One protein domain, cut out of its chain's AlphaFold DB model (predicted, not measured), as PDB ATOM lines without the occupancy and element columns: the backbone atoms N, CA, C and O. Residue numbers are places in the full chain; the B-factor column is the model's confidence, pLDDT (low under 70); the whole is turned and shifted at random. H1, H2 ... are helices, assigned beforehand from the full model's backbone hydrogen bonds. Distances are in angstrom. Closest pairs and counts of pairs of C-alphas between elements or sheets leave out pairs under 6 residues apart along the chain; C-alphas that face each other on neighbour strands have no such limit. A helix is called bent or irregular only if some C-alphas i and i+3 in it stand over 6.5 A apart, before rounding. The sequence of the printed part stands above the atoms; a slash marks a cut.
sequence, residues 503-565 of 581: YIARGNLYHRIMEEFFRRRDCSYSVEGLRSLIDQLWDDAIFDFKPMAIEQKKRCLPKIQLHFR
ATOM      1  N   TYR A 503     -32.525  31.335 -45.190       75.62
ATOM      2  CA  TYR A 503     -32.132  32.622 -45.766       75.62
ATOM      3  C   TYR A 503     -32.710  32.894 -47.160       75.62
ATOM      4  O   TYR A 503     -32.966  34.057 -47.479       75.62
ATOM      5  N   ILE A 504     -32.926  31.856 -47.977       74.69
ATOM      6  CA  ILE A 504     -33.537  31.998 -49.308       74.69
ATOM      7  C   ILE A 504     -35.036  32.257 -49.158       74.69
ATOM      8  O   ILE A 504     -35.571  33.158 -49.801       74.69
ATOM      9  N   ALA A 505     -35.699  31.528 -48.255       74.50
ATOM     10  CA  ALA A 505     -37.104  31.759 -47.935       74.50
ATOM     11  C   ALA A 505     -37.330  33.184 -47.395       74.50
ATOM     12  O   ALA A 505     -38.239  33.876 -47.851       74.50
ATOM     13  N   ARG A 506     -36.422  33.682 -46.539       79.12
ATOM     14  CA  ARG A 506     -36.388  35.094 -46.117       79.12
ATOM     15  C   ARG A 506     -36.260  36.055 -47.303       79.12
ATOM     16  O   ARG A 506     -36.964  37.058 -47.346       79.12
ATOM     17  N   GLY A 507     -35.362  35.777 -48.250       82.00
ATOM     18  CA  GLY A 507     -35.199  36.597 -49.456       82.00
ATOM     19  C   GLY A 507     -36.489  36.677 -50.277       82.00
ATOM     20  O   GLY A 507     -36.949  37.770 -50.598       82.00
ATOM     21  N   ASN A 508     -37.126  35.531 -50.527       83.00
ATOM     22  CA  ASN A 508     -38.407  35.459 -51.234       83.00
ATOM     23  C   ASN A 508     -39.524  36.204 -50.490       83.00
ATOM     24  O   ASN A 508     -40.309  36.909 -51.121       83.00
ATOM     25  N   LEU A 509     -39.572  36.095 -49.158       84.25
ATOM     26  CA  LEU A 509     -40.513  36.843 -48.325       84.25
ATOM     27  C   LEU A 509     -40.312  38.356 -48.485       84.25
ATOM     28  O   LEU A 509     -41.282  39.085 -48.662       84.25
ATOM     29  N   TYR A 510     -39.063  38.829 -48.492       83.69
ATOM     30  CA  TYR A 510     -38.757  40.250 -48.676       83.69
ATOM     31  C   TYR A 510     -39.204  40.734 -50.059       83.69
ATOM     32  O   TYR A 510     -39.841  41.781 -50.156       83.69
ATOM     33  N   HIS A 511     -38.929  39.962 -51.113       82.88
ATOM     34  CA  HIS A 511     -39.393  40.285 -52.463       82.88
ATOM     35  C   HIS A 511     -40.923  40.330 -52.554       82.88
ATOM     36  O   HIS A 511     -41.451  41.276 -53.130       82.88
ATOM     37  N   ARG A 512     -41.636  39.387 -51.922       84.69
ATOM     38  CA  ARG A 512     -43.107  39.376 -51.875       84.69
ATOM     39  C   ARG A 512     -43.678  40.590 -51.135       84.69
ATOM     40  O   ARG A 512     -44.627  41.199 -51.614       84.69
ATOM     41  N   ILE A 513     -43.089  40.960 -49.993       84.31
ATOM     42  CA  ILE A 513     -43.470  42.164 -49.232       84.31
ATOM     43  C   ILE A 513     -43.301  43.411 -50.110       84.31
ATOM     44  O   ILE A 513     -44.182  44.263 -50.130       84.31
ATOM     45  N   MET A 514     -42.196  43.513 -50.859       80.56
ATOM     46  CA  MET A 514     -41.961  44.648 -51.762       80.56
ATOM     47  C   MET A 514     -42.954  44.671 -52.921       80.56
ATOM     48  O   MET A 514     -43.529  45.714 -53.215       80.56
ATOM     49  N   GLU A 515     -43.165  43.529 -53.571       83.12
ATOM     50  CA  GLU A 515     -44.090  43.401 -54.694       83.12
ATOM     51  C   GLU A 515     -45.502  43.842 -54.298       83.12
ATOM     52  O   GLU A 515     -46.112  44.653 -54.991       83.12
ATOM     53  N   GLU A 516     -45.994  43.379 -53.150       81.88
ATOM     54  CA  GLU A 516     -47.321  43.739 -52.653       81.88
ATOM     55  C   GLU A 516     -47.392  45.206 -52.196       81.88
ATOM     56  O   GLU A 516     -48.402  45.874 -52.421       81.88
ATOM     57  N   PHE A 517     -46.309  45.744 -51.624       79.31
ATOM     58  CA  PHE A 517     -46.216  47.157 -51.247       79.31
ATOM     59  C   PHE A 517     -46.323  48.095 -52.459       79.31
ATOM     60  O   PHE A 517     -47.049  49.082 -52.391       79.31
ATOM     61  N   PHE A 518     -45.657  47.781 -53.577       76.62
ATOM     62  CA  PHE A 518     -45.706  48.603 -54.797       76.62
ATOM     63  C   PHE A 518     -46.909  48.300 -55.706       76.62
ATOM     64  O   PHE A 518     -47.278  49.134 -56.535       76.62
ATOM     65  N   ARG A 519     -47.541  47.125 -55.577       77.38
ATOM     66  CA  ARG A 519     -48.752  46.772 -56.338       77.38
ATOM     67  C   ARG A 519     -49.994  47.507 -55.826       77.38
ATOM     68  O   ARG A 519     -50.886  47.806 -56.623       77.38
ATOM     69  N   ARG A 520     -50.065  47.816 -54.526       72.44
ATOM     70  CA  ARG A 520     -51.150  48.617 -53.942       72.44
ATOM     71  C   ARG A 520     -51.069  50.052 -54.477       72.44
ATOM     72  O   ARG A 520     -50.259  50.849 -54.026       72.44
ATOM     73  N   ARG A 521     -51.907  50.370 -55.472       55.91
ATOM     74  CA  ARG A 521     -52.033  51.723 -56.056       55.91
ATOM     75  C   ARG A 521     -52.771  52.715 -55.153       55.91
ATOM     76  O   ARG A 521     -52.712  53.914 -55.407       55.91
ATOM     77  N   ASP A 522     -53.429  52.215 -54.113       54.12
ATOM     78  CA  ASP A 522     -54.141  53.016 -53.130       54.12
ATOM     79  C   ASP A 522     -53.304  53.117 -51.848       54.12
ATOM     80  O   ASP A 522     -52.983  52.099 -51.233       54.12
ATOM     81  N   CYS A 523     -53.044  54.355 -51.425       47.31
ATOM     82  CA  CYS A 523     -52.359  54.811 -50.205       47.31
ATOM     83  C   CYS A 523     -50.903  55.256 -50.402       47.31
ATOM     84  O   CYS A 523     -50.064  54.580 -50.989       47.31
ATOM     85  N   SER A 524     -50.616  56.434 -49.851       53.94
ATOM     86  CA  SER A 524     -49.288  57.020 -49.697       53.94
ATOM     87  C   SER A 524     -48.263  55.985 -49.227       53.94
ATOM     88  O   SER A 524     -48.511  55.264 -48.258       53.94
ATOM     89  N   TYR A 525     -47.103  55.938 -49.893       64.06
ATOM     90  CA  TYR A 525     -45.942  55.133 -49.502       64.06
ATOM     91  C   TYR A 525     -45.477  55.519 -48.090       64.06
ATOM     92  O   TYR A 525     -44.589  56.349 -47.903       64.06
ATOM     93  N   SER A 526     -46.128  54.948 -47.080       69.62
ATOM     94  CA  SER A 526     -45.924  55.258 -45.672       69.62
ATOM     95  C   SER A 526     -45.220  54.101 -44.977       69.62
ATOM     96  O   SER A 526     -45.443  52.921 -45.266       69.62
ATOM     97  N   VAL A 527     -44.368  54.448 -44.014       71.00
ATOM     98  CA  VAL A 527     -43.671  53.478 -43.159       71.00
ATOM     99  C   VAL A 527     -44.667  52.619 -42.370       71.00
ATOM    100  O   VAL A 527     -44.425  51.436 -42.134       71.00
ATOM    101  N   GLU A 528     -45.809  53.195 -42.000       72.81
ATOM    102  CA  GLU A 528     -46.886  52.521 -41.271       72.81
ATOM    103  C   GLU A 528     -47.590  51.466 -42.135       72.81
ATOM    104  O   GLU A 528     -47.804  50.344 -41.671       72.81
ATOM    105  N   GLY A 529     -47.852  51.770 -43.412       73.75
ATOM    106  CA  GLY A 529     -48.395  50.805 -44.370       73.75
ATOM    107  C   GLY A 529     -47.452  49.625 -44.614       73.75
ATOM    108  O   GLY A 529     -47.884  48.471 -44.600       73.75
ATOM    109  N   LEU A 530     -46.146  49.889 -44.743       77.81
ATOM    110  CA  LEU A 530     -45.134  48.838 -44.877       77.81
ATOM    111  C   LEU A 530     -45.050  47.962 -43.619       77.81
ATOM    112  O   LEU A 530     -44.972  46.740 -43.724       77.81
ATOM    113  N   ARG A 531     -45.096  48.566 -42.426       81.50
ATOM    114  CA  ARG A 531     -45.083  47.828 -41.155       81.50
ATOM    115  C   ARG A 531     -46.295  46.905 -41.030       81.50
ATOM    116  O   ARG A 531     -46.121  45.734 -40.712       81.50
ATOM    117  N   SER A 532     -47.488  47.406 -41.355       81.50
ATOM    118  CA  SER A 532     -48.708  46.593 -41.370       81.50
ATOM    119  C   SER A 532     -48.616  45.429 -42.359       81.50
ATOM    120  O   SER A 532     -49.129  44.350 -42.078       81.50
ATOM    121  N   LEU A 533     -47.976  45.630 -43.511       82.94
ATOM    122  CA  LEU A 533     -47.836  44.606 -44.545       82.94
ATOM    123  C   LEU A 533     -46.803  43.537 -44.163       82.94
ATOM    124  O   LEU A 533     -47.035  42.351 -44.392       82.94
ATOM    125  N   ILE A 534     -45.705  43.940 -43.513       84.31
ATOM    126  CA  ILE A 534     -44.759  43.007 -42.889       84.31
ATOM    127  C   ILE A 534     -45.494  42.174 -41.838       84.31
ATOM    128  O   ILE A 534     -45.381  40.960 -41.864       84.31
ATOM    129  N   ASP A 535     -46.273  42.789 -40.946       84.56
ATOM    130  CA  ASP A 535     -46.998  42.051 -39.906       84.56
ATOM    131  C   ASP A 535     -48.024  41.054 -40.472       84.56
ATOM    132  O   ASP A 535     -48.198  39.990 -39.885       84.56
ATOM    133  N   GLN A 536     -48.645  41.361 -41.616       83.88
ATOM    134  CA  GLN A 536     -49.607  40.480 -42.292       83.88
ATOM    135  C   GLN A 536     -48.963  39.297 -43.024       83.88
ATOM    136  O   GLN A 536     -49.515  38.202 -43.010       83.88
ATOM    137  N   LEU A 537     -47.838  39.516 -43.710       83.81
ATOM    138  CA  LEU A 537     -47.205  38.494 -44.556       83.81
ATOM    139  C   LEU A 537     -46.124  37.686 -43.833       83.81
ATOM    140  O   LEU A 537     -45.606  36.724 -44.402       83.81
ATOM    141  N   TRP A 538     -45.736  38.090 -42.623       84.62
ATOM    142  CA  TRP A 538     -44.682  37.421 -41.876       84.62
ATOM    143  C   TRP A 538     -45.149  36.078 -41.324       84.62
ATOM    144  O   TRP A 538     -46.077  36.020 -40.521       84.62
ATOM    145  N   ASP A 539     -44.439  35.022 -41.706       80.31
ATOM    146  CA  ASP A 539     -44.656  33.669 -41.214       80.31
ATOM    147  C   ASP A 539     -43.448  33.219 -40.379       80.31
ATOM    148  O   ASP A 539     -42.316  33.140 -40.872       80.31
ATOM    149  N   ASP A 540     -43.692  32.948 -39.094       79.88
ATOM    150  CA  ASP A 540     -42.672  32.490 -38.149       79.88
ATOM    151  C   ASP A 540     -42.212  31.052 -38.449       79.88
ATOM    152  O   ASP A 540     -41.083  30.702 -38.103       79.88
ATOM    153  N   ALA A 541     -43.030  30.242 -39.137       73.50
ATOM    154  CA  ALA A 541     -42.727  28.846 -39.462       73.50
ATOM    155  C   ALA A 541     -41.619  28.686 -40.521       73.50
ATOM    156  O   ALA A 541     -41.078  27.598 -40.698       73.50
ATOM    157  N   ILE A 542     -41.246  29.771 -41.210       73.81
ATOM    158  CA  ILE A 542     -40.150  29.792 -42.194       73.81
ATOM    159  C   ILE A 542     -38.771  29.633 -41.523       73.81
ATOM    160  O   ILE A 542     -37.786  29.289 -42.181       73.81
ATOM    161  N   PHE A 543     -38.674  29.921 -40.226       79.25
ATOM    162  CA  PHE A 543     -37.417  29.979 -39.493       79.25
ATOM    163  C   PHE A 543     -37.294  28.805 -38.523       79.25
ATOM    164  O   PHE A 543     -38.237  28.488 -37.808       79.25
ATOM    165  N   ASP A 544     -36.087  28.242 -38.415       75.12
ATOM    166  CA  ASP A 544     -35.806  27.098 -37.532       75.12
ATOM    167  C   ASP A 544     -36.153  27.372 -36.055       75.12
ATOM    168  O   ASP A 544     -36.486  26.457 -35.304       75.12
ATOM    169  N   PHE A 545     -36.091  28.642 -35.627       78.94
ATOM    170  CA  PHE A 545     -36.351  29.048 -34.248       78.94
ATOM    171  C   PHE A 545     -37.132  30.364 -34.158       78.94
ATOM    172  O   PHE A 545     -36.811  31.359 -34.816       78.94
ATOM    173  N   LYS A 546     -38.086  30.420 -33.223       80.25
ATOM    174  CA  LYS A 546     -38.910  31.610 -32.948       80.25
ATOM    175  C   LYS A 546     -38.104  32.872 -32.577       80.25
ATOM    176  O   LYS A 546     -38.424  33.942 -33.095       80.25
ATOM    177  N   PRO A 547     -37.033  32.813 -31.753       82.75
ATOM    178  CA  PRO A 547     -36.202  33.991 -31.481       82.75
ATOM    179  C   PRO A 547     -35.535  34.551 -32.741       82.75
ATOM    180  O   PRO A 547     -35.470  35.769 -32.914       82.75
ATOM    181  N   MET A 548     -35.101  33.667 -33.647       81.25
ATOM    182  CA  MET A 548     -34.530  34.067 -34.931       81.25
ATOM    183  C   MET A 548     -35.579  34.783 -35.787       81.25
ATOM    184  O   MET A 548     -35.286  35.854 -36.317       81.25
ATOM    185  N   ALA A 549     -36.807  34.259 -35.871       81.88
ATOM    186  CA  ALA A 549     -37.906  34.907 -36.594       81.88
ATOM    187  C   ALA A 549     -38.163  36.338 -36.084       81.88
ATOM    188  O   ALA A 549     -38.185  37.288 -36.868       81.88
ATOM    189  N   ILE A 550     -38.252  36.516 -34.760       83.88
ATOM    190  CA  ILE A 550     -38.485  37.823 -34.121       83.88
ATOM    191  C   ILE A 550     -37.344  38.803 -34.417       83.88
ATOM    192  O   ILE A 550     -37.585  39.972 -34.737       83.88
ATOM    193  N   GLU A 551     -36.092  38.356 -34.312       85.25
ATOM    194  CA  GLU A 551     -34.936  39.202 -34.599       85.25
ATOM    195  C   GLU A 551     -34.897  39.621 -36.076       85.25
ATOM    196  O   GLU A 551     -34.677  40.795 -36.392       85.25
ATOM    197  N   GLN A 552     -35.155  38.686 -36.994       82.12
ATOM    198  CA  GLN A 552     -35.196  38.982 -38.425       82.12
ATOM    199  C   GLN A 552     -36.351  39.929 -38.771       82.12
ATOM    200  O   GLN A 552     -36.142  40.856 -39.556       82.12
ATOM    201  N   LYS A 553     -37.520  39.779 -38.135       84.06
ATOM    202  CA  LYS A 553     -38.670  40.680 -38.307       84.06
ATOM    203  C   LYS A 553     -38.322  42.113 -37.911       84.06
ATOM    204  O   LYS A 553     -38.551  43.044 -38.682       84.06
ATOM    205  N   LYS A 554     -37.657  42.295 -36.762       84.44
ATOM    206  CA  LYS A 554     -37.156  43.610 -36.312       84.44
ATOM    207  C   LYS A 554     -36.157  44.223 -37.296       84.44
ATOM    208  O   LYS A 554     -36.168  45.430 -37.506       84.44
ATOM    209  N   ARG A 555     -35.304  43.400 -37.917       83.31
ATOM    210  CA  ARG A 555     -34.310  43.837 -38.915       83.31
ATOM    211  C   ARG A 555     -34.898  44.057 -40.317       83.31
ATOM    212  O   ARG A 555     -34.199  44.614 -41.162       83.31
ATOM    213  N   CYS A 556     -36.130  43.627 -40.591       82.81
ATOM    214  CA  CYS A 556     -36.761  43.730 -41.908       82.81
ATOM    215  C   CYS A 556     -37.066  45.189 -42.282       82.81
ATOM    216  O   CYS A 556     -36.554  45.681 -43.289       82.81
ATOM    217  N   LEU A 557     -37.804  45.906 -41.425       79.94
ATOM    218  CA  LEU A 557     -38.218  47.292 -41.675       79.94
ATOM    219  C   LEU A 557     -37.024  48.251 -41.903       79.94
ATOM    220  O   LEU A 557     -37.016  48.924 -42.935       79.94
ATOM    221  N   PRO A 558     -35.968  48.265 -41.056       81.81
ATOM    222  CA  PRO A 558     -34.820  49.153 -41.264       81.81
ATOM    223  C   PRO A 558     -34.050  48.853 -42.555       81.81
ATOM    224  O   PRO A 558     -33.554  49.767 -43.206       81.81
ATOM    225  N   LYS A 559     -33.949  47.577 -42.955       82.44
ATOM    226  CA  LYS A 559     -33.252  47.186 -44.192       82.44
ATOM    227  C   LYS A 559     -33.972  47.687 -45.436       82.44
ATOM    228  O   LYS A 559     -33.316  48.157 -46.361       82.44
ATOM    229  N   ILE A 560     -35.299  47.593 -45.452       77.50
ATOM    230  CA  ILE A 560     -36.116  48.082 -46.566       77.50
ATOM    231  C   ILE A 560     -36.039  49.610 -46.644       77.50
ATOM    232  O   ILE A 560     -35.800  50.154 -47.720       77.50
ATOM    233  N   GLN A 561     -36.167  50.295 -45.502       76.88
ATOM    234  CA  GLN A 561     -36.033  51.753 -45.426       76.88
ATOM    235  C   GLN A 561     -34.671  52.229 -45.942       76.88
ATOM    236  O   GLN A 561     -34.612  53.176 -46.722       76.88
ATOM    237  N   LEU A 562     -33.588  51.545 -45.555       77.62
ATOM    238  CA  LEU A 562     -32.235  51.864 -46.007       77.62
ATOM    239  C   LEU A 562     -32.060  51.646 -47.518       77.62
ATOM    240  O   LEU A 562     -31.446  52.477 -48.181       77.62
ATOM    241  N   HIS A 563     -32.587  50.544 -48.060       75.00
ATOM    242  CA  HIS A 563     -32.415  50.196 -49.473       75.00
ATOM    243  C   HIS A 563     -33.148  51.164 -50.411       75.00
ATOM    244  O   HIS A 563     -32.588  51.571 -51.424       75.00
ATOM    245  N   PHE A 564     -34.368  51.577 -50.047       68.12
ATOM    246  CA  PHE A 564     -35.210  52.454 -50.871       68.12
ATOM    247  C   PHE A 564     -35.195  53.927 -50.447       68.12
ATOM    248  O   PHE A 564     -35.903  54.735 -51.041       68.12
ATOM    249  N   ARG A 565     -34.407  54.291 -49.424       68.00
ATOM    250  CA  ARG A 565     -34.354  55.648 -48.846       68.00
ATOM    251  C   ARG A 565     -35.745  56.211 -48.519       68.00
ATOM    252  O   ARG A 565     -36.010  57.392 -48.735       68.00
TER     253      ARG A 565
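What this domain is: This is residues 503 to 565 of the 581 residues of the protein "DNA helicase" of Candidatus Hakubanella thermoalkaliphilus (UniProt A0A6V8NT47). Three helices run forth, back and forth again in an elongated body: H1 goes out, H2 folds back and packs on H1 at a steep tilt, and the bent H3 returns past H2. The two links lie towards opposite ends of the body, and residues 519 to 524 stick out at one of them. The printed part has 63 residues with three named helices, H1, H2 and H3 in that order, and no named strand; its class is all helix. It is compact, with a radius of gyration of the C-alphas of 11.7 A and spans of 35 by 18 by 18 A.

How they stand to each other: Begin with H1, residues 503 to 519, and look next at H2, residues 527 to 537. They touch, closest at the C-alphas of Ile 513 and Ile 534, 6.5 A apart, and run opposite ways at a steep tilt of 54 degrees. H3, residues 546 to 564, was assigned as one helix by its hydrogen bonds but is bent: C-alphas 554 and 557 are 6.6 A apart. Its arms H3a, residues 546 to 554, and H3b, residues 557 to 564, stand at a steep tilt of 41 degrees. H2 and H3a are close but not clearly touching, with the closest C-alphas, of Ile 534 and Lys 553, 8.0 A apart. H2 and H3b only just touch, with 3 pairs of C-alphas within 8 A; the closest are those of Arg 531 and Leu 557, 6.9 A apart. H1 and H3b are near each other, while H1 and H3a are apart. In H1, H2, H3a and H3b every O i to N i+4 pair is within hydrogen-bond range.

Where its parts are: Find C-alpha 503 at (-32.132, 32.622, -45.766); from there H1 runs 24.3 A to C-alpha 519. H2 begins at C-alpha 527, at (-43.671, 53.478, -43.159), and spans 15.5 A. H3a spans 12.6 A and H3b 11.0 A, ending at C-alpha 564 at (-35.210, 52.454, -50.871).

The domain as a whole: The two C-alphas farthest apart, those of Asp 522 and Asp 544, are 35.4 A apart. The printed part has no cut, and both links are short. The mean pLDDT of the printed part is 77.6; look for values under 70 at residues 521 to 526 and 564 to 565.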